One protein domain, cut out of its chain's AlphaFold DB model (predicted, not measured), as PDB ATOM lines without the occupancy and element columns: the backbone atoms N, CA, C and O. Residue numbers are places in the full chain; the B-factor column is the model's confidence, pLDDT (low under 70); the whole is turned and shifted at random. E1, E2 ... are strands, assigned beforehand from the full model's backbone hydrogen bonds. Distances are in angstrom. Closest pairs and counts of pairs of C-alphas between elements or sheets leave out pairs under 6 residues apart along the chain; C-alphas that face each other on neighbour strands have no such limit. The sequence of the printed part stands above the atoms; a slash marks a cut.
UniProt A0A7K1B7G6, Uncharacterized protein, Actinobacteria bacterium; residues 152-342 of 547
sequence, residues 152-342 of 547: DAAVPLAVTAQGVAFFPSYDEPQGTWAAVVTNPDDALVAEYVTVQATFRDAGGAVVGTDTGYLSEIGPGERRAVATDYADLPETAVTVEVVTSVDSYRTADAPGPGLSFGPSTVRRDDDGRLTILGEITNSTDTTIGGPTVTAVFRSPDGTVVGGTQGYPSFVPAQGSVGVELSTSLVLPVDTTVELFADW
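What this domain is: This is residues 152 to 342 of the 547 residues of an uncharacterized protein of Actinobacteria bacterium (UniProt A0A7K1B7G6). What would one see first in this model? Four twisted sheets are stacked in a row: the branched sheet of E7, E8, E9 and E12 at one end packs on the sheet E11 E10 E13, whose strands cross those of the sheet E1 E2 E5, and the sheet E4 E3 E6 covers the other end. E1 to E6 make one sandwich of two sheets, E1 E2 E5 and E4 E3 E6, and E7 to E13 make another, the branched sheet and E11 E10 E13, whose strands are crossed. What is it built of? The printed part has 191 residues with no named helix and thirteen named strands, E1 to E13 in chain order, antiparallel in each sheet, and its class is all strand. It is compact, with a radius of gyration of the C-alphas of 16.8 A and spans of 47 by 40 by 26 A.

Where its parts are: Where is the largest sheet? It holds E7, residues 258 to 260, E8, residues 264 to 267, E9, residues 272 to 281 and 28.7 A long, and E12, residues 319 to 329 and 29.4 A long. E12 bends by 51 degrees at residue 326. Which strands come next in space? E10 is residues 291 to 297, E11 is residues 303 to 309, and E13 is residues 335 to 341, ending at C-alpha 341 at (239.234, 212.455, 192.710). Where are the other two sheets? E1, residues 158 to 168, begins at C-alpha 158 at (249.147, 225.630, 195.911) and is 31.0 A long; E2 is residues 173 to 182, 30.2 A long, and E5 is residues 222 to 230. E3 is residues 188 to 201, 36.4 A long, E4 is residues 206 to 217, and E6, residues 236 to 250, is the longest strand by residues, at 39.0 A. E3 bends by 69 degrees at residue 192, E4 by 67 degrees at residue 214, and E6 by 61 degrees at residue 247.

How they stand to each other: How is the largest sheet paired? E7 and E8 lie on one side of E9 and E12 on the other side; N 259 and O 280 are 2.9 A apart for E7 and E9, and N 277 and O 322 are 2.9 A apart for E9 and E12. E8 and E9 form a hairpin, with N 264 and O 276 at 2.7 A. What faces that sheet? The sheet E11 E10 E13 is face to face with it, 8.1 A centre to centre, with strands at 51 degrees; the closest C-alphas of E11 and E12, those of Gly 309 and Leu 324, are 5.2 A apart. E10 is its inner strand, with N 294 and O 307 at 2.9 A to E11, its partner in a hairpin, and N 293 and O 339 at 2.8 A to E13. What comes beyond it? The sheet E1 E2 E5 is face to face with E11 E10 E13, 7.7 A centre to centre, with strands at 76 degrees; the closest C-alphas of E2 and E11, those of Trp 177 and Gly 305, are 3.9 A apart. E1 and E2 form a hairpin, with N 160 and O 180 at 2.9 A, and N 179 and O 225 are 2.9 A apart for E2 and E5. What lies at the far end? The sheet E4 E3 E6 is face to face with E1 E2 E5, 8.1 A centre to centre, with strands at 38 degrees; the closest C-alphas of E4 and E5, those of Gly 212 and Val 225, are 6.0 A apart. E3 and E4 form a hairpin, with N 195 and O 212 at 2.8 A, and N 196 and O 242 are 2.9 A apart for E3 and E6.

The domain as a whole: How large is it? The two C-alphas farthest apart, those of Ala 153 and Asp 269, are 52.5 A apart. Is it continuous? The printed part has no cut, and no link between named strands is long. Where is confidence low? Residues 152 to 153 and 252 to 256 are under 70, while the mean pLDDT of the printed part is 90.1.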
ATOM      1  N   ASP A 152     243.332 234.553 184.737       62.44
ATOM      2  CA  ASP A 152     244.004 235.696 185.380       62.44
ATOM      3  C   ASP A 152     243.274 236.245 186.626       62.44
ATOM      4  O   ASP A 152     243.840 237.056 187.366       62.44
ATOM      5  N   ALA A 153     242.014 235.856 186.854       64.88
ATOM      6  CA  ALA A 153     241.229 236.272 188.018       64.88
ATOM      7  C   ALA A 153     241.315 235.286 189.198       64.88
ATOM      8  O   ALA A 153     240.943 235.666 190.310       64.88
ATOM      9  N   ALA A 154     241.801 234.063 188.967       77.88
ATOM     10  CA  ALA A 154     241.840 232.992 189.955       77.88
ATOM     11  C   ALA A 154     243.104 233.039 190.825       77.88
ATOM     12  O   ALA A 154     244.181 233.460 190.385       77.88
ATOM     13  N   VAL A 155     242.997 232.575 192.072       85.06
ATOM     14  CA  VAL A 155     244.187 232.337 192.898       85.06
ATOM     15  C   VAL A 155     244.878 231.049 192.416       85.06
ATOM     16  O   VAL A 155     244.232 230.002 192.377       85.06
ATOM     17  N   PRO A 156     246.185 231.075 192.074       90.38
ATOM     18  CA  PRO A 156     246.883 229.878 191.616       90.38
ATOM     19  C   PRO A 156     246.834 228.750 192.644       90.38
ATOM     20  O   PRO A 156     246.970 228.993 193.848       90.38
ATOM     21  N   LEU A 157     246.714 227.514 192.160       95.50
ATOM     22  CA  LEU A 157     246.770 226.327 193.006       95.50
ATOM     23  C   LEU A 157     248.088 226.261 193.787       95.50
ATOM     24  O   LEU A 157     249.161 226.627 193.299       95.50
ATOM     25  N   ALA A 158     248.009 225.762 195.017       96.50
ATOM     26  CA  ALA A 158     249.147 225.630 195.911       96.50
ATOM     27  C   ALA A 158     249.531 224.157 196.085       96.50
ATOM     28  O   ALA A 158     248.753 223.366 196.612       96.50
ATOM     29  N   VAL A 159     250.766 223.795 195.730       97.19
ATOM     30  CA  VAL A 159     251.352 222.508 196.135       97.19
ATOM     31  C   VAL A 159     251.725 222.606 197.615       97.19
ATOM     32  O   VAL A 159     252.700 223.261 197.983       97.19
ATOM     33  N   THR A 160     250.917 222.000 198.486       96.44
ATOM     34  CA  THR A 160     251.066 222.117 199.947       96.44
ATOM     35  C   THR A 160     251.917 221.012 200.557       96.44
ATOM     36  O   THR A 160     252.461 221.189 201.648       96.44
ATOM     37  N   ALA A 161     252.080 219.893 199.855       96.94
ATOM     38  CA  ALA A 161     253.030 218.849 200.204       96.94
ATOM     39  C   ALA A 161     253.480 218.103 198.945       96.94
ATOM     40  O   ALA A 161     252.697 217.941 198.017       96.94
ATOM     41  N   GLN A 162     254.722 217.630 198.928       97.44
ATOM     42  CA  GLN A 162     255.258 216.781 197.867       97.44
ATOM     43  C   GLN A 162     256.423 215.957 198.411       97.44
ATOM     44  O   GLN A 162     257.084 216.383 199.365       97.44
ATOM     45  N   GLY A 163     256.690 214.808 197.808       96.56
ATOM     46  CA  GLY A 163     257.834 213.991 198.183       96.56
ATOM     47  C   GLY A 163     258.039 212.802 197.264       96.56
ATOM     48  O   GLY A 163     257.118 212.383 196.569       96.56
ATOM     49  N   VAL A 164     259.267 212.294 197.273       95.50
ATOM     50  CA  VAL A 164     259.704 211.103 196.545       95.50
ATOM     51  C   VAL A 164     260.526 210.243 197.495       95.50
ATOM     52  O   VAL A 164     261.313 210.774 198.287       95.50
ATOM     53  N   ALA A 165     260.345 208.931 197.436       93.12
ATOM     54  CA  ALA A 165     261.180 207.982 198.156       93.12
ATOM     55  C   ALA A 165     261.330 206.681 197.370       93.12
ATOM     56  O   ALA A 165     260.587 206.416 196.429       93.12
ATOM     57  N   PHE A 166     262.303 205.878 197.790       90.81
ATOM     58  CA  PHE A 166     262.541 204.543 197.259       90.81
ATOM     59  C   PHE A 166     262.334 203.531 198.374       90.81
ATOM     60  O   PHE A 166     262.909 203.675 199.459       90.81
ATOM     61  N   PHE A 167     261.541 202.502 198.101       86.50
ATOM     62  CA  PHE A 167     261.310 201.405 199.035       86.50
ATOM     63  C   PHE A 167     261.688 200.070 198.403       86.50
ATOM     64  O   PHE A 167     261.614 199.925 197.183       86.50
ATOM     65  N   PRO A 168     262.097 199.079 199.211       81.88
ATOM     66  CA  PRO A 168     262.277 197.725 198.711       81.88
ATOM     67  C   PRO A 168     260.998 197.207 198.039       81.88
ATOM     68  O   PRO A 168     259.905 197.364 198.591       81.88
ATOM     69  N   SER A 169     261.166 196.558 196.885       80.00
ATOM     70  CA  SER A 169     260.152 195.738 196.215       80.00
ATOM     71  C   SER A 169     260.734 194.356 195.864       80.00
ATOM     72  O   SER A 169     261.865 194.059 196.252       80.00
ATOM     73  N   TYR A 170     259.963 193.500 195.178       70.25
ATOM     74  CA  TYR A 170     260.315 192.100 194.885       70.25
ATOM     75  C   TYR A 170     261.723 191.912 194.292       70.25
ATOM     76  O   TYR A 170     262.458 191.053 194.781       70.25
ATOM     77  N   ASP A 171     262.105 192.724 193.301       72.50
ATOM     78  CA  ASP A 171     263.352 192.526 192.546       72.50
ATOM     79  C   ASP A 171     264.341 193.701 192.661       72.50
ATOM     80  O   ASP A 171     265.557 193.494 192.620       72.50
ATOM     81  N   GLU A 172     263.850 194.926 192.877       77.25
ATOM     82  CA  GLU A 172     264.664 196.147 192.982       77.25
ATOM     83  C   GLU A 172     263.954 197.251 193.792       77.25
ATOM     84  O   GLU A 172     262.739 197.180 194.000       77.25
ATOM     85  N   PRO A 173     264.670 198.262 194.320       81.31
ATOM     86  CA  PRO A 173     264.025 199.414 194.942       81.31
ATOM     87  C   PRO A 173     263.086 200.128 193.961       81.31
ATOM     88  O   PRO A 173     263.494 200.486 192.862       81.31
ATOM     89  N   GLN A 174     261.841 200.361 194.372       85.69
ATOM     90  CA  GLN A 174     260.841 201.078 193.581       85.69
ATOM     91  C   GLN A 174     260.721 202.518 194.064       85.69
ATOM     92  O   GLN A 174     260.576 202.771 195.265       85.69
ATOM     93  N   GLY A 175     260.798 203.455 193.119       90.06
ATOM     94  CA  GLY A 175     260.500 204.858 193.357       90.06
ATOM     95  C   GLY A 175     258.994 205.071 193.492       90.06
ATOM     96  O   GLY A 175     258.209 204.488 192.755       90.06
ATOM     97  N   THR A 176     258.591 205.933 194.415       94.62
ATOM     98  CA  THR A 176     257.211 206.402 194.578       94.62
ATOM     99  C   THR A 176     257.235 207.894 194.855       94.62
ATOM    100  O   THR A 176     258.164 208.408 195.489       94.62
ATOM    101  N   TRP A 177     256.217 208.609 194.393       96.25
ATOM    102  CA  TRP A 177     256.046 210.017 194.714       96.25
ATOM    103  C   TRP A 177     254.579 210.350 194.932       96.25
ATOM    104  O   TRP A 177     253.681 209.627 194.504       96.25
ATOM    105  N   ALA A 178     254.350 211.451 195.634       97.88
ATOM    106  CA  ALA A 178     253.026 212.029 195.764       97.88
ATOM    107  C   ALA A 178     253.107 213.541 195.931       97.88
ATOM    108  O   ALA A 178     254.116 214.084 196.399       97.88
ATOM    109  N   ALA A 179     252.011 214.212 195.599       98.12
ATOM    110  CA  ALA A 179     251.803 215.626 195.839       98.12
ATOM    111  C   ALA A 179     250.376 215.890 196.312       98.12
ATOM    112  O   ALA A 179     249.429 215.257 195.857       98.12
ATOM    113  N   VAL A 180     250.236 216.857 197.216       98.06
ATOM    114  CA  VAL A 180     248.949 217.386 197.665       98.06
ATOM    115  C   VAL A 180     248.804 218.794 197.113       98.06
ATOM    116  O   VAL A 180     249.628 219.672 197.393       98.06
ATOM    117  N   VAL A 181     247.739 219.000 196.352       97.56
ATOM    118  CA  VAL A 181     247.385 220.267 195.720       97.56
ATOM    119  C   VAL A 181     246.178 220.840 196.448       97.56
ATOM    120  O   VAL A 181     245.208 220.143 196.733       97.56
ATOM    121  N   THR A 182     246.256 222.115 196.804       96.06
ATOM    122  CA  THR A 182     245.178 222.864 197.444       96.06
ATOM    123  C   THR A 182     244.703 223.944 196.501       96.06
ATOM    124  O   THR A 182     245.531 224.676 195.957       96.06
ATOM    125  N   ASN A 183     243.390 224.077 196.357       94.19
ATOM    126  CA  ASN A 183     242.800 225.254 195.747       94.19
ATOM    127  C   ASN A 183     242.579 226.314 196.839       94.19
ATOM    128  O   ASN A 183     241.731 226.125 197.711       94.19
ATOM    129  N   PRO A 184     243.382 227.394 196.872       93.62
ATOM    130  CA  PRO A 184     243.243 228.438 197.880       93.62
ATOM    131  C   PRO A 184     242.122 229.438 197.563       93.62
ATOM    132  O   PRO A 184     241.871 230.318 198.388       93.62
ATOM    133  N   ASP A 185     241.509 229.350 196.381       91.19
ATOM    134  CA  ASP A 185     240.374 230.178 195.995       91.19
ATOM    135  C   ASP A 185     239.143 229.821 196.845       91.19
ATOM    136  O   ASP A 185     238.972 228.673 197.267       91.19
ATOM    137  N   ASP A 186     238.308 230.814 197.152       88.38
ATOM    138  CA  ASP A 186     237.110 230.657 197.983       88.38
ATOM    139  C   ASP A 186     235.807 230.612 197.170       88.38
ATOM    140  O   ASP A 186     234.746 230.343 197.738       88.38
ATOM    141  N   ALA A 187     235.887 230.826 195.854       87.56
ATOM    142  CA  ALA A 187     234.735 230.912 194.967       87.56
ATOM    143  C   ALA A 187     234.867 230.081 193.684       87.56
ATOM    144  O   ALA A 187     233.842 229.742 193.093       87.56
ATOM    145  N   LEU A 188     236.087 229.769 193.241       89.69
ATOM    146  CA  LEU A 188     236.328 229.094 191.967       89.69
ATOM    147  C   LEU A 188     236.719 227.627 192.140       89.69
ATOM    148  O   LEU A 188     237.523 227.279 193.004       89.69
ATOM    149  N   VAL A 189     236.182 226.779 191.266       88.88
ATOM    150  CA  VAL A 189     236.628 225.399 191.047       88.88
ATOM    151  C   VAL A 189     237.712 225.425 189.973       88.88
ATOM    152  O   VAL A 189     237.528 226.077 188.946       88.88
ATOM    153  N   ALA A 190     238.834 224.748 190.216       91.31
ATOM    154  CA  ALA A 190     239.858 224.501 189.201       91.31
ATOM    155  C   ALA A 190     239.565 223.169 188.512       91.31
ATOM    156  O   ALA A 190     239.432 222.165 189.209       91.31
ATOM    157  N   GLU A 191     239.493 223.153 187.187       89.88
ATOM    158  CA  GLU A 191     239.111 221.978 186.399       89.88
ATOM    159  C   GLU A 191     240.262 221.521 185.503       89.88
ATOM    160  O   GLU A 191     241.078 222.336 185.054       89.88
ATOM    161  N   TYR A 192     240.318 220.209 185.269       90.00
ATOM    162  CA  TYR A 192     241.311 219.538 184.428       90.00
ATOM    163  C   TYR A 192     242.739 219.955 184.805       90.00
ATOM    164  O   TYR A 192     243.511 220.525 184.034       90.00
ATOM    165  N   VAL A 193     243.088 219.725 186.069       94.38
ATOM    166  CA  VAL A 193     244.366 220.153 186.627       94.38
ATOM    167  C   VAL A 193     245.448 219.149 186.256       94.38
ATOM    168  O   VAL A 193     245.464 218.015 186.735       94.38
ATOM    169  N   THR A 194     246.419 219.596 185.467       96.62
ATOM    170  CA  THR A 194     247.642 218.837 185.195       96.62
ATOM    171  C   THR A 194     248.673 219.096 186.291       96.62
ATOM    172  O   THR A 194     248.980 220.244 186.624       96.62
ATOM    173  N   VAL A 195     249.254 218.030 186.838       97.19
ATOM    174  CA  VAL A 195     250.285 218.052 187.880       97.19
ATOM    175  C   VAL A 195     251.580 217.496 187.299       97.19
ATOM    176  O   VAL A 195     251.693 216.295 187.077       97.19
ATOM    177  N   GLN A 196     252.584 218.342 187.079       97.50
ATOM    178  CA  GLN A 196     253.871 217.907 186.535       97.50
ATOM    179  C   GLN A 196     254.934 217.815 187.628       97.50
ATOM    180  O   GLN A 196     255.232 218.802 188.303       97.50
ATOM    181  N   ALA A 197     255.542 216.637 187.768       97.62
ATOM    182  CA  ALA A 197     256.618 216.348 188.704       97.62
ATOM    183  C   ALA A 197     257.977 216.326 187.989       97.62
ATOM    184  O   ALA A 197     258.151 215.672 186.964       97.62
ATOM    185  N   THR A 198     258.964 217.027 188.545       97.88
ATOM    186  CA  THR A 198     260.363 216.998 188.097       97.88
ATOM    187  C   THR A 198     261.245 216.433 189.200       97.88
ATOM    188  O   THR A 198     261.332 217.010 190.285       97.88
ATOM    189  N   PHE A 199     261.947 215.340 188.914       97.56
ATOM    190  CA  PHE A 199     262.824 214.671 189.871       97.56
ATOM    191  C   PHE A 199     264.262 215.119 189.685       97.56
ATOM    192  O   PHE A 199     264.764 215.207 188.558       97.56
ATOM    193  N   ARG A 200     264.944 215.395 190.796       97.56
ATOM    194  CA  ARG A 200     266.338 215.839 190.780       97.56
ATOM    195  C   ARG A 200     267.219 214.986 191.673       97.56
ATOM    196  O   ARG A 200     266.787 214.492 192.715       97.56
ATOM    197  N   ASP A 201     268.473 214.850 191.263       96.56
ATOM    198  CA  ASP A 201     269.511 214.250 192.092       96.56
ATOM    199  C   ASP A 201     270.035 215.209 193.173       96.56
ATOM    200  O   ASP A 201     269.667 216.385 193.250       96.56
ATOM    201  N   ALA A 202     270.941 214.712 194.019       95.81
ATOM    202  CA  ALA A 202     271.550 215.503 195.092       95.81
ATOM    203  C   ALA A 202     272.395 216.690 194.584       95.81
ATOM    204  O   ALA A 202     272.692 217.609 195.350       95.81
ATOM    205  N   GLY A 203     272.804 216.673 193.312       95.88
ATOM    206  CA  GLY A 203     273.480 217.777 192.632       95.88
ATOM    207  C   GLY A 203     272.520 218.801 192.012       95.88
ATOM    208  O   GLY A 203     272.980 219.848 191.555       95.88
ATOM    209  N   GLY A 204     271.212 218.527 192.015       95.56
ATOM    210  CA  GLY A 204     270.164 219.345 191.405       95.56
ATOM    211  C   GLY A 204     269.925 219.070 189.915       95.56
ATOM    212  O   GLY A 204     269.127 219.781 189.293       95.56
ATOM    213  N   ALA A 205     270.596 218.073 189.328       97.06
ATOM    214  CA  ALA A 205     270.370 217.684 187.941       97.06
ATOM    215  C   ALA A 205     269.014 216.986 187.807       97.06
ATOM    216  O   ALA A 205     268.626 216.226 188.687       97.06
ATOM    217  N   VAL A 206     268.296 217.254 186.714       97.12
ATOM    218  CA  VAL A 206     267.046 216.546 186.407       97.12
ATOM    219  C   VAL A 206     267.383 215.110 186.028       97.12
ATOM    220  O   VAL A 206     268.238 214.893 185.171       97.12
ATOM    221  N   VAL A 207     266.714 214.157 186.667       96.12
ATOM    222  CA  VAL A 207     266.909 212.718 186.437       96.12
ATOM    223  C   VAL A 207     265.645 212.001 185.972       96.12
ATOM    224  O   VAL A 207     265.727 210.847 185.576       96.12
ATOM    225  N   GLY A 208     264.503 212.685 185.991       94.56
ATOM    226  CA  GLY A 208     263.237 212.161 185.496       94.56
ATOM    227  C   GLY A 208     262.123 213.192 185.611       94.56
ATOM    228  O   GLY A 208     262.281 214.234 186.260       94.56
ATOM    229  N   THR A 209     260.987 212.879 185.006       95.81
ATOM    230  CA  THR A 209     259.739 213.637 185.116       95.81
ATOM    231  C   THR A 209     258.567 212.674 185.133       95.81
ATOM    232  O   THR A 209     258.659 211.608 184.537       95.81
ATOM    233  N   ASP A 210     257.468 213.078 185.753       96.31
ATOM    234  CA  ASP A 210     256.205 212.344 185.719       96.31
ATOM    235  C   ASP A 210     255.036 213.337 185.669       96.31
ATOM    236  O   ASP A 210     255.222 214.543 185.868       96.31
ATOM    237  N   THR A 211     253.842 212.869 185.331       94.88
ATOM    238  CA  THR A 211     252.641 213.699 185.205       94.88
ATOM    239  C   THR A 211     251.435 212.984 185.792       94.88
ATOM    240  O   THR A 211     251.208 211.806 185.536       94.88
ATOM    241  N   GLY A 212     250.651 213.724 186.565       94.31
ATOM    242  CA  GLY A 212     249.360 213.308 187.085       94.31
ATOM    243  C   GLY A 212     248.259 214.277 186.687       94.31
ATOM    244  O   GLY A 212     248.533 215.395 186.250       94.31
ATOM    245  N   TYR A 213     247.019 213.852 186.886       94.00
ATOM    246  CA  TYR A 213     245.833 214.618 186.529       94.00
ATOM    247  C   TYR A 213     244.848 214.607 187.693       94.00
ATOM    248  O   TYR A 213     244.788 213.635 188.446       94.00
ATOM    249  N   LEU A 214     244.117 215.704 187.853       93.31
ATOM    250  CA  LEU A 214     242.992 215.824 188.770       93.31
ATOM    251  C   LEU A 214     241.824 216.428 188.003       93.31
ATOM    252  O   LEU A 214     241.991 217.441 187.320       93.31
ATOM    253  N   SER A 215     240.657 215.818 188.139       89.19
ATOM    254  CA  SER A 215     239.455 216.211 187.406       89.19
ATOM    255  C   SER A 215     239.001 217.605 187.828       89.19
ATOM    256  O   SER A 215     238.837 218.493 186.994       89.19
ATOM    257  N   GLU A 216     238.882 217.824 189.138       89.06
ATOM    258  CA  GLU A 216     238.549 219.127 189.699       89.06
ATOM    259  C   GLU A 216     239.033 219.300 191.147       89.06
ATOM    260  O   GLU A 216     239.181 218.347 191.922       89.06
ATOM    261  N   ILE A 217     239.257 220.556 191.538       90.81
ATOM    262  CA  ILE A 217     239.570 220.950 192.915       90.81
ATOM    263  C   ILE A 217     238.653 222.104 193.318       90.81
ATOM    264  O   ILE A 217     238.821 223.236 192.848       90.81
ATOM    265  N   GLY A 218     237.695 221.840 194.210       88.44
ATOM    266  CA  GLY A 218     236.754 222.853 194.687       88.44
ATOM    267  C   GLY A 218     237.392 223.915 195.598       88.44
ATOM    268  O   GLY A 218     238.534 223.755 196.041       88.44
ATOM    269  N   PRO A 219     236.669 225.002 195.924       89.25
ATOM    270  CA  PRO A 219     237.179 226.058 196.795       89.25
ATOM    271  C   PRO A 219     237.648 225.551 198.164       89.25
ATOM    272  O   PRO A 219     236.913 224.865 198.879       89.25
ATOM    273  N   GLY A 220     238.876 225.896 198.554       89.00
ATOM    274  CA  GLY A 220     239.500 225.454 199.807       89.00
ATOM    275  C   GLY A 220     239.824 223.956 199.885       89.00
ATOM    276  O   GLY A 220     240.307 223.490 200.924       89.00
ATOM    277  N   GLU A 221     239.562 223.189 198.826       90.94
ATOM    278  CA  GLU A 221     239.720 221.742 198.813       90.94
ATOM    279  C   GLU A 221     241.185 221.315 198.643       90.94
ATOM    280  O   GLU A 221     242.044 222.053 198.150       90.94
ATOM    281  N   ARG A 222     241.471 220.084 199.080       93.62
ATOM    282  CA  ARG A 222     242.742 219.393 198.880       93.62
ATOM    283  C   ARG A 222     242.509 218.132 198.056       93.62
ATOM    284  O   ARG A 222     241.692 217.299 198.436       93.62
ATOM    285  N   ARG A 223     243.295 217.966 197.000       94.25
ATOM    286  CA  ARG A 223     243.385 216.749 196.189       94.25
ATOM    287  C   ARG A 223     244.825 216.250 196.187       94.25
ATOM    288  O   ARG A 223     245.744 216.998 196.536       94.25
ATOM    289  N   ALA A 224     245.028 214.992 195.824       96.75
ATOM    290  CA  ALA A 224     246.360 214.421 195.748       96.75
ATOM    291  C   ALA A 224     246.532 213.583 194.490       96.75
ATOM    292  O   ALA A 224     245.600 212.915 194.063       96.75
ATOM    293  N   VAL A 225     247.751 213.602 193.962       96.75
ATOM    294  CA  VAL A 225     248.226 212.657 192.951       96.75
ATOM    295  C   VAL A 225     249.351 211.860 193.594       96.75
ATOM    296  O   VAL A 225     250.196 212.434 194.290       96.75
ATOM    297  N   ALA A 226     249.367 210.552 193.378       96.12
ATOM    298  CA  ALA A 226     250.468 209.696 193.788       96.12
ATOM    299  C   ALA A 226     250.697 208.566 192.792       96.12
ATOM    300  O   ALA A 226     249.788 208.188 192.069       96.12
ATOM    301  N   THR A 227     251.879 207.974 192.807       90.62
ATOM    302  CA  THR A 227     252.125 206.684 192.158       90.62
ATOM    303  C   THR A 227     252.940 205.815 193.095       90.62
ATOM    304  O   THR A 227     253.874 206.302 193.741       90.62
ATOM    305  N   ASP A 228     252.604 204.534 193.179       84.19
ATOM    306  CA  ASP A 228     253.391 203.540 193.906       84.19
ATOM    307  C   ASP A 228     254.510 202.935 193.058       84.19
ATOM    308  O   ASP A 228     255.402 202.290 193.606       84.19
ATOM    309  N   TYR A 229     254.511 203.218 191.754       87.56
ATOM    310  CA  TYR A 229     255.593 202.888 190.843       87.56
ATOM    311  C   TYR A 229     255.932 204.079 189.945       87.56
ATOM    312  O   TYR A 229     255.179 204.462 189.048       87.56
ATOM    313  N   ALA A 230     257.098 204.665 190.188       86.81
ATOM    314  CA  ALA A 230     257.701 205.672 189.337       86.81
ATOM    315  C   ALA A 230     258.992 205.107 188.744       86.81
ATOM    316  O   ALA A 230     259.899 204.720 189.490       86.81
ATOM    317  N   ASP A 231     259.083 205.095 187.413       88.25
ATOM    318  CA  ASP A 231     260.301 204.722 186.691       88.25
ATOM    319  C   ASP A 231     261.349 205.834 186.841       88.25
ATOM    320  O   ASP A 231     261.447 206.774 186.049       88.25
ATOM    321  N   LEU A 232     262.068 205.784 187.961       88.56
ATOM    322  CA  LEU A 232     263.032 206.791 188.372       88.56
ATOM    323  C   LEU A 232     264.336 206.122 188.795       88.56
ATOM    324  O   LEU A 232     264.319 205.131 189.526       88.56
ATOM    325  N   PRO A 233     265.496 206.699 188.442       89.56
ATOM    326  CA  PRO A 233     266.754 206.215 188.981       89.56
ATOM    327  C   PRO A 233     266.831 206.508 190.486       89.56
ATOM    328  O   PRO A 233     266.494 207.612 190.918       89.56
ATOM    329  N   GLU A 234     267.403 205.587 191.272       90.31
ATOM    330  CA  GLU A 234     267.626 205.736 192.731       90.31
ATOM    331  C   GLU A 234     268.416 207.000 193.125       90.31
ATOM    332  O   GLU A 234     268.482 207.386 194.291       90.31
ATOM    333  N   THR A 235     269.048 207.672 192.159       92.44
ATOM    334  CA  THR A 235     269.693 208.970 192.370       92.44
ATOM    335  C   THR A 235     268.709 210.112 192.613       92.44
ATOM    336  O   THR A 235     269.152 211.170 193.058       92.44
ATOM    337  N   ALA A 236     267.418 209.949 192.308       93.31
ATOM    338  CA  ALA A 236     266.390 210.945 192.582       93.31
ATOM    339  C   ALA A 236     266.215 211.129 194.099       93.31
ATOM    340  O   ALA A 236     265.959 210.183 194.835       93.31
ATOM    341  N   VAL A 237     266.359 212.362 194.581       94.44
ATOM    342  CA  VAL A 237     266.260 212.683 196.018       94.44
ATOM    343  C   VAL A 237     265.290 213.817 196.316       94.44
ATOM    344  O   VAL A 237     264.917 214.012 197.471       94.44
ATOM    345  N   THR A 238     264.884 214.585 195.305       95.25
ATOM    346  CA  THR A 238     263.838 215.600 195.438       95.25
ATOM    347  C   THR A 238     262.870 215.537 194.271       95.25
ATOM    348  O   THR A 238     263.229 215.132 193.165       95.25
ATOM    349  N   VAL A 239     261.644 215.986 194.532       96.81
ATOM    350  CA  VAL A 239     260.617 216.236 193.526       96.81
ATOM    351  C   VAL A 239     260.176 217.694 193.626       96.81
ATOM    352  O   VAL A 239     260.007 218.231 194.724       96.81
ATOM    353  N   GLU A 240     260.049 218.344 192.478       97.50
ATOM    354  CA  GLU A 240     259.499 219.683 192.306       97.50
ATOM    355  C   GLU A 240     258.228 219.563 191.469       97.50
ATOM    356  O   GLU A 240     258.291 219.112 190.325       97.50
ATOM    357  N   VAL A 241     257.089 219.930 192.049       97.69
ATOM    358  CA  VAL A 241     255.782 219.828 191.402       97.69
ATOM    359  C   VAL A 241     255.266 221.207 191.029       97.69
ATOM    360  O   VAL A 241     255.296 222.146 191.826       97.69
ATOM    361  N   VAL A 242     254.760 221.306 189.806       97.19
ATOM    362  CA  VAL A 242     254.040 222.468 189.286       97.19
ATOM    363  C   VAL A 242     252.669 222.030 188.788       97.19
ATOM    364  O   VAL A 242     252.458 220.858 188.481       97.19
ATOM    365  N   THR A 243     251.726 222.968 188.733       96.94
ATOM    366  CA  THR A 243     250.359 222.701 188.274       96.94
ATOM    367  C   THR A 243     249.999 223.607 187.106       96.94
ATOM    368  O   THR A 243     250.475 224.742 187.025       96.94
ATOM    369  N   SER A 244     249.166 223.088 186.211       94.62
ATOM    370  CA  SER A 244     248.463 223.834 185.171       94.62
ATOM    371  C   SER A 244     246.973 223.565 185.326       94.62
ATOM    372  O   SER A 244     246.594 222.451 185.676       94.62
ATOM    373  N   VAL A 245     246.151 224.583 185.099       93.88
ATOM    374  CA  VAL A 245     244.688 224.497 185.174       93.88
ATOM    375  C   VAL A 245     244.143 224.909 183.820       93.88
ATOM    376  O   VAL A 245     244.525 225.975 183.327       93.88
ATOM    377  N   ASP A 246     243.273 224.090 183.240       90.38
ATOM    378  CA  ASP A 246     242.741 224.364 181.906       90.38
ATOM    379  C   ASP A 246     241.577 225.360 181.970       90.38
ATOM    380  O   ASP A 246     241.531 226.311 181.183       90.38
ATOM    381  N   SER A 247     240.676 225.205 182.948       89.12
ATOM    382  CA  SER A 247     239.556 226.123 183.168       89.12
ATOM    383  C   SER A 247     239.245 226.360 184.644       89.12
ATOM    384  O   SER A 247     239.569 225.570 185.531       89.12
ATOM    385  N   TYR A 248     238.606 227.503 184.898       89.31
ATOM    386  CA  TYR A 248     237.970 227.799 186.171       89.31
ATOM    387  C   TYR A 248     236.492 228.084 185.947       89.31
ATOM    388  O   TYR A 248     236.124 228.841 185.040       89.31
ATOM    389  N   ARG A 249     235.665 227.575 186.856       87.12
ATOM    390  CA  ARG A 249     234.243 227.914 186.944       87.12
ATOM    391  C   ARG A 249     233.878 228.402 188.335       87.12
ATOM    392  O   ARG A 249     234.596 228.166 189.308       87.12
ATOM    393  N   THR A 250     232.757 229.106 188.433       86.62
ATOM    394  CA  THR A 250     232.208 229.490 189.740       86.62
ATOM    395  C   THR A 250     231.664 228.245 190.435       86.62
ATOM    396  O   THR A 250     231.068 227.387 189.796       86.62
ATOM    397  N   ALA A 251     231.885 228.128 191.742       81.12
ATOM    398  CA  ALA A 251     231.350 227.020 192.517       81.12
ATOM    399  C   ALA A 251     229.833 227.168 192.706       81.12
ATOM    400  O   ALA A 251     229.365 227.989 193.503       81.12
ATOM    401  N   ASP A 252     229.065 226.337 192.013       66.81
ATOM    402  CA  ASP A 252     227.633 226.192 192.239       66.81
ATOM    403  C   ASP A 252     227.399 225.220 193.409       66.81
ATOM    404  O   ASP A 252     227.290 224.013 193.238       66.81
ATOM    405  N   ALA A 253     227.340 225.777 194.629       56.78
ATOM    406  CA  ALA A 253     227.212 225.061 195.916       56.78
ATOM    407  C   ALA A 253     228.508 224.341 196.398       56.78
ATOM    408  O   ALA A 253     229.464 224.198 195.640       56.78
ATOM    409  N   PRO A 254     228.639 224.004 197.705       52.00
ATOM    410  CA  PRO A 254     229.933 223.637 198.284       52.00
ATOM    411  C   PRO A 254     230.354 222.213 197.891       52.00
ATOM    412  O   PRO A 254     229.585 221.275 198.081       52.00
ATOM    413  N   GLY A 255     231.594 222.048 197.419       53.81
ATOM    414  CA  GLY A 255     232.235 220.732 197.294       53.81
ATOM    415  C   GLY A 255     232.674 220.143 198.650       53.81
ATOM    416  O   GLY A 255     232.581 220.832 199.672       53.81
ATOM    417  N   PRO A 256     233.225 218.915 198.701       62.09
ATOM    418  CA  PRO A 256     233.094 217.809 197.752       62.09
ATOM    419  C   PRO A 256     232.011 216.805 198.166       62.09
ATOM    420  O   PRO A 256     231.718 216.618 199.347       62.09
ATOM    421  N   GLY A 257     231.484 216.087 197.174       73.50
ATOM    422  CA  GLY A 257     230.593 214.951 197.387       73.50
ATOM    423  C   GLY A 257     231.218 213.836 198.225       73.50
ATOM    424  O   GLY A 257     230.527 213.233 199.042       73.50
ATOM    425  N   LEU A 258     232.525 213.601 198.071       89.06
ATOM    426  CA  LEU A 258     233.235 212.471 198.667       89.06
ATOM    427  C   LEU A 258     234.055 212.860 199.904       89.06
ATOM    428  O   LEU A 258     234.790 213.845 199.909       89.06
ATOM    429  N   SER A 259     233.983 212.038 200.949       91.56
ATOM    430  CA  SER A 259     234.772 212.186 202.177       91.56
ATOM    431  C   SER A 259     235.209 210.832 202.730       91.56
ATOM    432  O   SER A 259     234.584 209.815 202.440       91.56
ATOM    433  N   PHE A 260     236.270 210.816 203.541       93.38
ATOM    434  CA  PHE A 260     236.786 209.588 204.147       93.38
ATOM    435  C   PHE A 260     236.583 209.558 205.656       93.38
ATOM    436  O   PHE A 260     236.800 210.551 206.360       93.38
ATOM    437  N   GLY A 261     236.224 208.376 206.152       87.50
ATOM    438  CA  GLY A 261     236.360 208.019 207.557       87.50
ATOM    439  C   GLY A 261     237.817 207.715 207.945       87.50
ATOM    440  O   GLY A 261     238.740 207.880 207.143       87.50
ATOM    441  N   PRO A 262     238.060 207.261 209.186       85.88
ATOM    442  CA  PRO A 262     239.376 206.767 209.576       85.88
ATOM    443  C   PRO A 262     239.779 205.554 208.726       85.88
ATOM    444  O   PRO A 262     238.972 204.656 208.494       85.88
ATOM    445  N   SER A 263     241.046 205.508 208.313       90.38
ATOM    446  CA  SER A 263     241.632 204.361 207.618       90.38
ATOM    447  C   SER A 263     242.392 203.440 208.575       90.38
ATOM    448  O   SER A 263     243.035 203.898 209.523       90.38
ATOM    449  N   THR A 264     242.398 202.150 208.266       88.69
ATOM    450  CA  THR A 264     243.221 201.121 208.901       88.69
ATOM    451  C   THR A 264     244.333 200.705 207.952       88.69
ATOM    452  O   THR A 264     244.124 200.584 206.751       88.69
ATOM    453  N   VAL A 265     245.525 200.464 208.493       89.25
ATOM    454  CA  VAL A 265     246.662 199.943 207.732       89.25
ATOM    455  C   VAL A 265     246.967 198.541 208.242       89.25
ATOM    456  O   VAL A 265     247.345 198.371 209.405       89.25
ATOM    457  N   ARG A 266     246.803 197.541 207.377       86.94
ATOM    458  CA  ARG A 266     247.210 196.154 207.613       86.94
ATOM    459  C   ARG A 266     248.567 195.916 206.962       86.94
ATOM    460  O   ARG A 266     248.856 196.471 205.907       86.94
ATOM    461  N   ARG A 267     249.392 195.101 207.620       85.75
ATOM    462  CA  ARG A 267     250.688 194.665 207.103       85.75
ATOM    463  C   ARG A 267     250.700 193.160 206.950       85.75
ATOM    464  O   ARG A 267     250.291 192.481 207.890       85.75
ATOM    465  N   ASP A 268     251.158 192.682 205.803       81.69
ATOM    466  CA  ASP A 268     251.463 191.264 205.619       81.69
ATOM    467  C   ASP A 268     252.812 190.901 206.275       81.69
ATOM    468  O   ASP A 268     253.519 191.761 206.820       81.69
ATOM    469  N   ASP A 269     253.168 189.616 206.235       80.06
ATOM    470  CA  ASP A 269     254.426 189.101 206.795       80.06
ATOM    471  C   ASP A 269     255.680 189.661 206.091       80.06
ATOM    472  O   ASP A 269     256.761 189.697 206.687       80.06
ATOM    473  N   ASP A 270     255.534 190.146 204.853       78.31
ATOM    474  CA  ASP A 270     256.594 190.786 204.068       78.31
ATOM    475  C   ASP A 270     256.683 192.309 204.326       78.31
ATOM    476  O   ASP A 270     257.611 192.977 203.864       78.31
ATOM    477  N   GLY A 271     255.755 192.869 205.108       77.56
ATOM    478  CA  GLY A 271     255.698 194.280 205.484       77.56
ATOM    479  C   GLY A 271     254.989 195.197 204.482       77.56
ATOM    480  O   GLY A 271     255.031 196.421 204.679       77.56
ATOM    481  N   ARG A 272     254.336 194.644 203.453       81.94
ATOM    482  CA  ARG A 272     253.513 195.388 202.482       81.94
ATOM    483  C   ARG A 272     252.243 195.908 203.132       81.94
ATOM    484  O   ARG A 272     251.783 195.349 204.124       81.94
ATOM    485  N   LEU A 273     251.687 196.990 202.587       87.56
ATOM    486  CA  LEU A 273     250.481 197.609 203.134       87.56
ATOM    487  C   LEU A 273     249.228 197.244 202.345       87.56
ATOM    488  O   LEU A 273     249.181 197.432 201.131       87.56
ATOM    489  N   THR A 274     248.185 196.881 203.086       91.06
ATOM    490  CA  THR A 274     246.791 197.040 202.663       91.06
ATOM    491  C   THR A 274     246.183 198.179 203.474       91.06
ATOM    492  O   THR A 274     246.244 198.186 204.708       91.06
ATOM    493  N   ILE A 275     245.606 199.159 202.797       93.88
ATOM    494  CA  ILE A 275     244.949 200.321 203.384       93.88
ATOM    495  C   ILE A 275     243.455 200.124 203.207       93.88
ATOM    496  O   ILE A 275     242.960 200.051 202.089       93.88
ATOM    497  N   LEU A 276     242.753 200.054 204.326       94.38
ATOM    498  CA  LEU A 276     241.315 199.877 204.386       94.38
ATOM    499  C   LEU A 276     240.688 201.171 204.874       94.38
ATOM    500  O   LEU A 276     241.140 201.751 205.861       94.38
ATOM    501  N   GLY A 277     239.637 201.625 204.218       93.69
ATOM    502  CA  GLY A 277     238.920 202.825 204.619       93.69
ATOM    503  C   GLY A 277     237.448 202.738 204.279       93.69
ATOM    504  O   GLY A 277     236.958 201.734 203.772       93.69
ATOM    505  N   GLU A 278     236.752 203.826 204.561       94.94
ATOM    506  CA  GLU A 278     235.379 204.035 204.135       94.94
ATOM    507  C   GLU A 278     235.301 205.377 203.426       94.94
ATOM    508  O   GLU A 278     235.734 206.396 203.977       94.94
ATOM    509  N   ILE A 279     234.747 205.360 202.218       95.44
ATOM    510  CA  ILE A 279     234.423 206.554 201.450       95.44
ATOM    511  C   ILE A 279     232.917 206.798 201.540       95.44
ATOM    512  O   ILE A 279     232.116 205.871 201.442       95.44
ATOM    513  N   THR A 280     232.528 208.043 201.786       94.69
ATOM    514  CA  THR A 280     231.134 208.482 201.902       94.69
ATOM    515  C   THR A 280     230.837 209.498 200.819       94.69
ATOM    516  O   THR A 280     231.563 210.485 200.703       94.69
ATOM    517  N   ASN A 281     229.753 209.279 200.086       92.31
ATOM    518  CA  ASN A 281     229.200 210.189 199.102       92.31
ATOM    519  C   ASN A 281     227.974 210.905 199.682       92.31
ATOM    520  O   ASN A 281     226.990 210.286 200.073       92.31
ATOM    521  N   SER A 282     228.055 212.226 199.749       90.31
ATOM    522  CA  SER A 282     227.019 213.131 200.253       90.31
ATOM    523  C   SER A 282     226.192 213.786 199.146       90.31
ATOM    524  O   SER A 282     225.317 214.602 199.442       90.31
ATOM    525  N   THR A 283     226.452 213.446 197.882       85.94
ATOM    526  CA  THR A 283     225.622 213.853 196.743       85.94
ATOM    527  C   THR A 283     224.418 212.927 196.609       85.94
ATOM    528  O   THR A 283     224.370 211.841 197.188       85.94
ATOM    529  N   ASP A 284     223.402 213.378 195.888       85.12
ATOM    530  CA  ASP A 284     222.223 212.592 195.507       85.12
ATOM    531  C   ASP A 284     222.471 211.654 194.320       85.12
ATOM    532  O   ASP A 284     221.562 210.937 193.916       85.12
ATOM    533  N   THR A 285     223.703 211.621 193.825       83.25
ATOM    534  CA  THR A 285     224.098 210.941 192.602       83.25
ATOM    535  C   THR A 285     225.115 209.851 192.919       83.25
ATOM    536  O   THR A 285     226.022 210.060 193.725       83.25
ATOM    537  N   THR A 286     224.984 208.665 192.325       87.44
ATOM    538  CA  THR A 286     226.002 207.616 192.496       87.44
ATOM    539  C   THR A 286     227.243 207.973 191.688       87.44
ATOM    540  O   THR A 286     227.143 208.266 190.505       87.44
ATOM    541  N   ILE A 287     228.418 207.926 192.318       87.38
ATOM    542  CA  ILE A 287     229.683 208.262 191.657       87.38
ATOM    543  C   ILE A 287     230.330 206.970 191.172       87.38
ATOM    544  O   ILE A 287     230.740 206.152 191.994       87.38
ATOM    545  N   GLY A 288     230.409 206.779 189.857       87.62
ATOM    546  CA  GLY A 288     231.084 205.635 189.240       87.62
ATOM    547  C   GLY A 288     232.604 205.811 189.208       87.62
ATOM    548  O   GLY A 288     233.099 206.889 188.896       87.62
ATOM    549  N   GLY A 289     233.340 204.751 189.543       87.81
ATOM    550  CA  GLY A 289     234.787 204.635 189.345       87.81
ATOM    551  C   GLY A 289     235.671 205.771 189.881       87.81
ATOM    552  O   GLY A 289     236.610 206.138 189.169       87.81
ATOM    553  N   PRO A 290     235.434 206.371 191.068       91.44
ATOM    554  CA  PRO A 290     236.290 207.460 191.517       91.44
ATOM    555  C   PRO A 290     237.706 206.957 191.812       91.44
ATOM    556  O   PRO A 290     237.910 205.834 192.275       91.44
ATOM    557  N   THR A 291     238.694 207.824 191.617       92.62
ATOM    558  CA  THR A 291     240.075 207.537 192.006       92.62
ATOM    559  C   THR A 291     240.245 207.824 193.490       92.62
ATOM    560  O   THR A 291     239.975 208.928 193.957       92.62
ATOM    561  N   VAL A 292     240.741 206.858 194.254       95.44
ATOM    562  CA  VAL A 292     241.160 207.051 195.644       95.44
ATOM    563  C   VAL A 292     242.678 207.053 195.689       95.44
ATOM    564  O   VAL A 292     243.319 206.091 195.289       95.44
ATOM    565  N   THR A 293     243.266 208.124 196.205       96.25
ATOM    566  CA  THR A 293     244.713 208.268 196.378       96.25
ATOM    567  C   THR A 293     245.072 208.188 197.856       96.25
ATOM    568  O   THR A 293     244.570 208.963 198.671       96.25
ATOM    569  N   ALA A 294     245.991 207.294 198.208       96.31
ATOM    570  CA  ALA A 294     246.615 207.241 199.523       96.31
ATOM    571  C   ALA A 294     247.981 207.931 199.490       96.31
ATOM    572  O   ALA A 294     248.884 207.487 198.789       96.31
ATOM    573  N   VAL A 295     248.160 208.981 200.291       96.88
ATOM    574  CA  VAL A 295     249.444 209.671 200.472       96.88
ATOM    575  C   VAL A 295     250.145 209.137 201.713       96.88
ATOM    576  O   VAL A 295     249.604 209.189 202.822       96.88
ATOM    577  N   PHE A 296     251.375 208.665 201.538       95.06
ATOM    578  CA  PHE A 296     252.218 208.152 202.610       95.06
ATOM    579  C   PHE A 296     253.037 209.274 203.226       95.06
ATOM    580  O   PHE A 296     253.679 210.062 202.523       95.06
ATOM    581  N   ARG A 297     253.059 209.330 204.558       95.38
ATOM    582  CA  ARG A 297     253.868 210.290 205.307       95.38
ATOM    583  C   ARG A 297     254.769 209.597 206.311       95.38
ATOM    584  O   ARG A 297     254.313 208.743 207.074       95.38
ATOM    585  N   SER A 298     256.024 210.021 206.356       92.88
ATOM    586  CA  SER A 298     256.949 209.669 207.430       92.88
ATOM    587  C   SER A 298     256.489 210.256 208.776       92.88
ATOM    588  O   SER A 298     255.633 211.144 208.814       92.88
ATOM    589  N   PRO A 299     257.066 209.809 209.908       91.81
ATOM    590  CA  PRO A 299     256.663 210.257 211.248       91.81
ATOM    591  C   PRO A 299     256.810 211.758 211.510       91.81
ATOM    592  O   PRO A 299     256.178 212.301 212.413       91.81
ATOM    593  N   ASP A 300     257.679 212.430 210.757       93.31
ATOM    594  CA  ASP A 300     257.874 213.879 210.806       93.31
ATOM    595  C   ASP A 300     256.866 214.657 209.934       93.31
ATOM    596  O   ASP A 300     256.881 215.888 209.932       93.31
ATOM    597  N   GLY A 301     255.968 213.954 209.236       92.81
ATOM    598  CA  GLY A 301     254.918 214.508 208.381       92.81
ATOM    599  C   GLY A 301     255.319 214.712 206.918       92.81
ATOM    600  O   GLY A 301     254.474 215.141 206.121       92.81
ATOM    601  N   THR A 302     256.568 214.409 206.546       94.12
ATOM    602  CA  THR A 302     257.052 214.534 205.162       94.12
ATOM    603  C   THR A 302     256.364 213.510 204.263       94.12
ATOM    604  O   THR A 302     256.169 212.367 204.660       94.12
ATOM    605  N   VAL A 303     255.974 213.913 203.052       96.62
ATOM    606  CA  VAL A 303     255.431 212.977 202.055       96.62
ATOM    607  C   VAL A 303     256.554 212.066 201.574       96.62
ATOM    608  O   VAL A 303     257.641 212.542 201.258       96.62
ATOM    609  N   VAL A 304     256.289 210.766 201.517       94.06
ATOM    610  CA  VAL A 304     257.260 209.757 201.071       94.06
ATOM    611  C   VAL A 304     256.752 208.928 199.897       94.06
ATOM    612  O   VAL A 304     257.377 207.941 199.550       94.06
ATOM    613  N   GLY A 305     255.634 209.313 199.286       94.75
ATOM    614  CA  GLY A 305     255.027 208.582 198.178       94.75
ATOM    615  C   GLY A 305     253.530 208.408 198.366       94.75
ATOM    616  O   GLY A 305     252.912 209.089 199.191       94.75
ATOM    617  N   GLY A 306     252.959 207.477 197.621       95.00
ATOM    618  CA  GLY A 306     251.564 207.089 197.744       95.00
ATOM    619  C   GLY A 306     251.202 205.949 196.800       95.00
ATOM    620  O   GLY A 306     252.064 205.423 196.111       95.00
ATOM    621  N   THR A 307     249.933 205.570 196.792       94.56
ATOM    622  CA  THR A 307     249.344 204.595 195.862       94.56
ATOM    623  C   THR A 307     247.932 205.049 195.494       94.56
ATOM    624  O   THR A 307     247.402 205.989 196.100       94.56
ATOM    625  N   GLN A 308     247.319 204.387 194.521       94.06
ATOM    626  CA  GLN A 308     245.953 204.648 194.090       94.06
ATOM    627  C   GLN A 308     245.116 203.365 194.109       94.06
ATOM    628  O   GLN A 308     245.638 202.257 194.021       94.06
ATOM    629  N   GLY A 309     243.804 203.526 194.215       91.94
ATOM    630  CA  GLY A 309     242.824 202.470 194.017       91.94
ATOM    631  C   GLY A 309     241.543 203.037 193.426       91.94
ATOM    632  O   GLY A 309     241.290 204.238 193.504       91.94
ATOM    633  N   TYR A 310     240.737 202.162 192.840       91.06
ATOM    634  CA  TYR A 310     239.582 202.544 192.033       91.06
ATOM    635  C   TYR A 310     238.369 201.733 192.492       91.06
ATOM    636  O   TYR A 310     238.081 200.684 191.910       91.06
ATOM    637  N   PRO A 311     237.686 202.128 193.587       92.31
ATOM    638  CA  PRO A 311     236.390 201.541 193.898       92.31
ATOM    639  C   PRO A 311     235.465 201.699 192.690       92.31
ATOM    640  O   PRO A 311     235.459 202.736 192.033       92.31
ATOM    641  N   SER A 312     234.678 200.669 192.396       90.12
ATOM    642  CA  SER A 312     233.899 200.648 191.160       90.12
ATOM    643  C   SER A 312     232.749 201.662 191.162       90.12
ATOM    644  O   SER A 312     232.387 202.176 190.110       90.12
ATOM    645  N   PHE A 313     232.215 202.004 192.338       92.44
ATOM    646  CA  PHE A 313     231.284 203.115 192.546       92.44
ATOM    647  C   PHE A 313     231.212 203.519 194.028       92.44
ATOM    648  O   PHE A 313     231.668 202.790 194.912       92.44
ATOM    649  N   VAL A 314     230.584 204.663 194.316       93.25
ATOM    650  CA  VAL A 314     230.186 205.098 195.661       93.25
ATOM    651  C   VAL A 314     228.717 205.539 195.634       93.25
ATOM    652  O   VAL A 314     228.393 206.527 194.966       93.25
ATOM    653  N   PRO A 315     227.817 204.839 196.351       91.50
ATOM    654  CA  PRO A 315     226.375 205.057 196.239       91.50
ATOM    655  C   PRO A 315     225.961 206.464 196.677       91.50
ATOM    656  O   PRO A 315     226.510 206.996 197.642       91.50
ATOM    657  N   ALA A 316     224.959 207.037 196.006       89.12
ATOM    658  CA  ALA A 316     224.326 208.298 196.398       89.12
ATOM    659  C   ALA A 316     223.934 208.307 197.887       89.12
ATOM    660  O   ALA A 316     223.322 207.356 198.381       89.12
ATOM    661  N   GLN A 317     224.255 209.392 198.601       90.69
ATOM    662  CA  GLN A 317     223.970 209.571 200.035       90.69
ATOM    663  C   GLN A 317     224.408 208.383 200.915       90.69
ATOM    664  O   GLN A 317     223.811 208.114 201.962       90.69
ATOM    665  N   GLY A 318     225.425 207.640 200.478       92.88
ATOM    666  CA  GLY A 318     225.833 206.377 201.070       92.88
ATOM    667  C   GLY A 318     227.336 206.283 201.273       92.88
ATOM    668  O   GLY A 318     228.099 207.206 200.986       92.88
ATOM    669  N   SER A 319     227.768 205.147 201.805       95.06
ATOM    670  CA  SER A 319     229.176 204.859 202.026       95.06
ATOM    671  C   SER A 319     229.523 203.440 201.612       95.06
ATOM    672  O   SER A 319     228.666 202.555 201.559       95.06
ATOM    673  N   VAL A 320     230.797 203.237 201.297       95.50
ATOM    674  CA  VAL A 320     231.337 201.938 200.917       95.50
ATOM    675  C   VAL A 320     232.779 201.806 201.395       95.50
ATOM    676  O   VAL A 320     233.492 202.799 201.571       95.50
ATOM    677  N   GLY A 321     233.207 200.575 201.656       95.81
ATOM    678  CA  GLY A 321     234.600 200.261 201.923       95.81
ATOM    679  C   GLY A 321     235.481 200.542 200.708       95.81
ATOM    680  O   GLY A 321     235.067 200.353 199.567       95.81
ATOM    681  N   VAL A 322     236.714 200.969 200.966       95.88
ATOM    682  CA  VAL A 322     237.769 201.077 199.952       95.88
ATOM    683  C   VAL A 322     238.993 200.310 200.423       95.88
ATOM    684  O   VAL A 322     239.355 200.375 201.601       95.88
ATOM    685  N   GLU A 323     239.623 199.593 199.500       94.62
ATOM    686  CA  GLU A 323     240.884 198.900 199.729       94.62
ATOM    687  C   GLU A 323     241.919 199.375 198.711       94.62
ATOM    688  O   GLU A 323     241.654 199.433 197.512       94.62
ATOM    689  N   LEU A 324     243.094 199.750 199.207       94.44
ATOM    690  CA  LEU A 324     244.255 200.089 198.400       94.44
ATOM    691  C   LEU A 324     245.410 199.207 198.856       94.44
ATOM    692  O   LEU A 324     245.675 199.103 200.054       94.44
ATOM    693  N   SER A 325     246.120 198.605 197.914       90.62
ATOM    694  CA  SER A 325     247.260 197.740 198.203       90.62
ATOM    695  C   SER A 325     248.495 198.269 197.495       90.62
ATOM    696  O   SER A 325     248.401 198.805 196.399       90.62
ATOM    697  N   THR A 326     249.660 198.126 198.122       88.81
ATOM    698  CA  THR A 326     250.937 198.529 197.523       88.81
ATOM    699  C   THR A 326     251.981 197.430 197.680       88.81
ATOM    700  O   THR A 326     252.058 196.763 198.714       88.81
ATOM    701  N   SER A 327     252.818 197.255 196.657       86.00
ATOM    702  CA  SER A 327     253.972 196.348 196.680       86.00
ATOM    703  C   SER A 327     255.124 196.850 197.557       86.00
ATOM    704  O   SER A 327     256.057 196.085 197.821       86.00
ATOM    705  N   LEU A 328     255.075 198.113 197.994       85.88
ATOM    706  CA  LEU A 328     256.152 198.795 198.707       85.88
ATOM    707  C   LEU A 328     256.243 198.353 200.174       85.88
ATOM    708  O   LEU A 328     255.258 198.361 200.918       85.88
ATOM    709  N   VAL A 329     257.463 198.057 200.630       87.56
ATOM    710  CA  VAL A 329     257.742 197.766 202.046       87.56
ATOM    711  C   VAL A 329     258.018 199.071 202.802       87.56
ATOM    712  O   VAL A 329     259.150 199.556 202.878       87.56
ATOM    713  N   LEU A 330     256.959 199.656 203.363       84.38
ATOM    714  CA  LEU A 330     256.998 200.963 204.031       84.38
ATOM    715  C   LEU A 330     257.425 200.863 205.510       84.38
ATOM    716  O   LEU A 330     257.055 199.902 206.188       84.38
ATOM    717  N   PRO A 331     258.111 201.872 206.085       84.62
ATOM    718  CA  PRO A 331     258.403 201.931 207.521       84.62
ATOM    719  C   PRO A 331     257.147 201.783 208.392       84.62
ATOM    720  O   PRO A 331     256.074 202.273 208.028       84.62
ATOM    721  N   VAL A 332     257.275 201.126 209.553       82.88
ATOM    722  CA  VAL A 332     256.143 200.773 210.442       82.88
ATOM    723  C   VAL A 332     255.354 201.973 210.970       82.88
ATOM    724  O   VAL A 332     254.177 201.846 211.288       82.88
ATOM    725  N   ASP A 333     255.998 203.127 211.046       86.50
ATOM    726  CA  ASP A 333     255.485 204.398 211.549       86.50
ATOM    727  C   ASP A 333     255.009 205.345 210.431       86.50
ATOM    728  O   ASP A 333     254.703 206.510 210.689       86.50
ATOM    729  N   THR A 334     254.895 204.830 209.201       89.31
ATOM    730  CA  THR A 334     254.255 205.527 208.080       89.31
ATOM    731  C   THR A 334     252.774 205.746 208.377       89.31
ATOM    732  O   THR A 334     252.056 204.817 208.750       89.31
ATOM    733  N   THR A 335     252.315 206.979 208.186       92.12
ATOM    734  CA  THR A 335     250.898 207.351 208.268       92.12
ATOM    735  C   THR A 335     250.317 207.527 206.871       92.12
ATOM    736  O   THR A 335     251.055 207.806 205.924       92.12
ATOM    737  N   VAL A 336     249.002 207.348 206.746       94.00
ATOM    738  CA  VAL A 336     248.288 207.405 205.467       94.00
ATOM    739  C   VAL A 336     247.194 208.461 205.543       94.00
ATOM    740  O   VAL A 336     246.478 208.549 206.540       94.00
ATOM    741  N   GLU A 337     247.083 209.267 204.494       95.12
ATOM    742  CA  GLU A 337     246.002 210.231 204.281       95.12
ATOM    743  C   GLU A 337     245.316 209.904 202.950       95.12
ATOM    744  O   GLU A 337     245.999 209.770 201.935       95.12
ATOM    745  N   LEU A 338     243.990 209.747 202.960       95.69
ATOM    746  CA  LEU A 338     243.206 209.407 201.772       95.69
ATOM    747  C   LEU A 338     242.612 210.658 201.120       95.69
ATOM    748  O   LEU A 338     242.134 211.564 201.803       95.69
ATOM    749  N   PHE A 339     242.613 210.662 199.793       94.69
ATOM    750  CA  PHE A 339     242.000 211.666 198.933       94.69
ATOM    751  C   PHE A 339     241.166 210.953 197.873       94.69
ATOM    752  O   PHE A 339     241.490 209.839 197.481       94.69
ATOM    753  N   ALA A 340     240.103 211.596 197.411       92.56
ATOM    754  CA  ALA A 340     239.314 211.129 196.280       92.56
ATOM    755  C   ALA A 340     239.499 212.123 195.143       92.56
ATOM    756  O   ALA A 340     239.659 213.308 195.426       92.56
ATOM    757  N   ASP A 341     239.449 211.657 193.908       88.56
ATOM    758  CA  ASP A 341     239.234 212.455 192.710       88.56
ATOM    759  C   ASP A 341     238.115 211.806 191.892       88.56
ATOM    760  O   ASP A 341     238.010 210.579 191.830       88.56
ATOM    761  N   TRP A 342     237.237 212.628 191.334       83.25
ATOM    762  CA  TRP A 342     236.085 212.186 190.557       83.25
ATOM    763  C   TRP A 342     235.612 213.339 189.672       83.25
ATOM    764  O   TRP A 342     235.820 214.505 190.019       83.25
TER     765      TRP A 342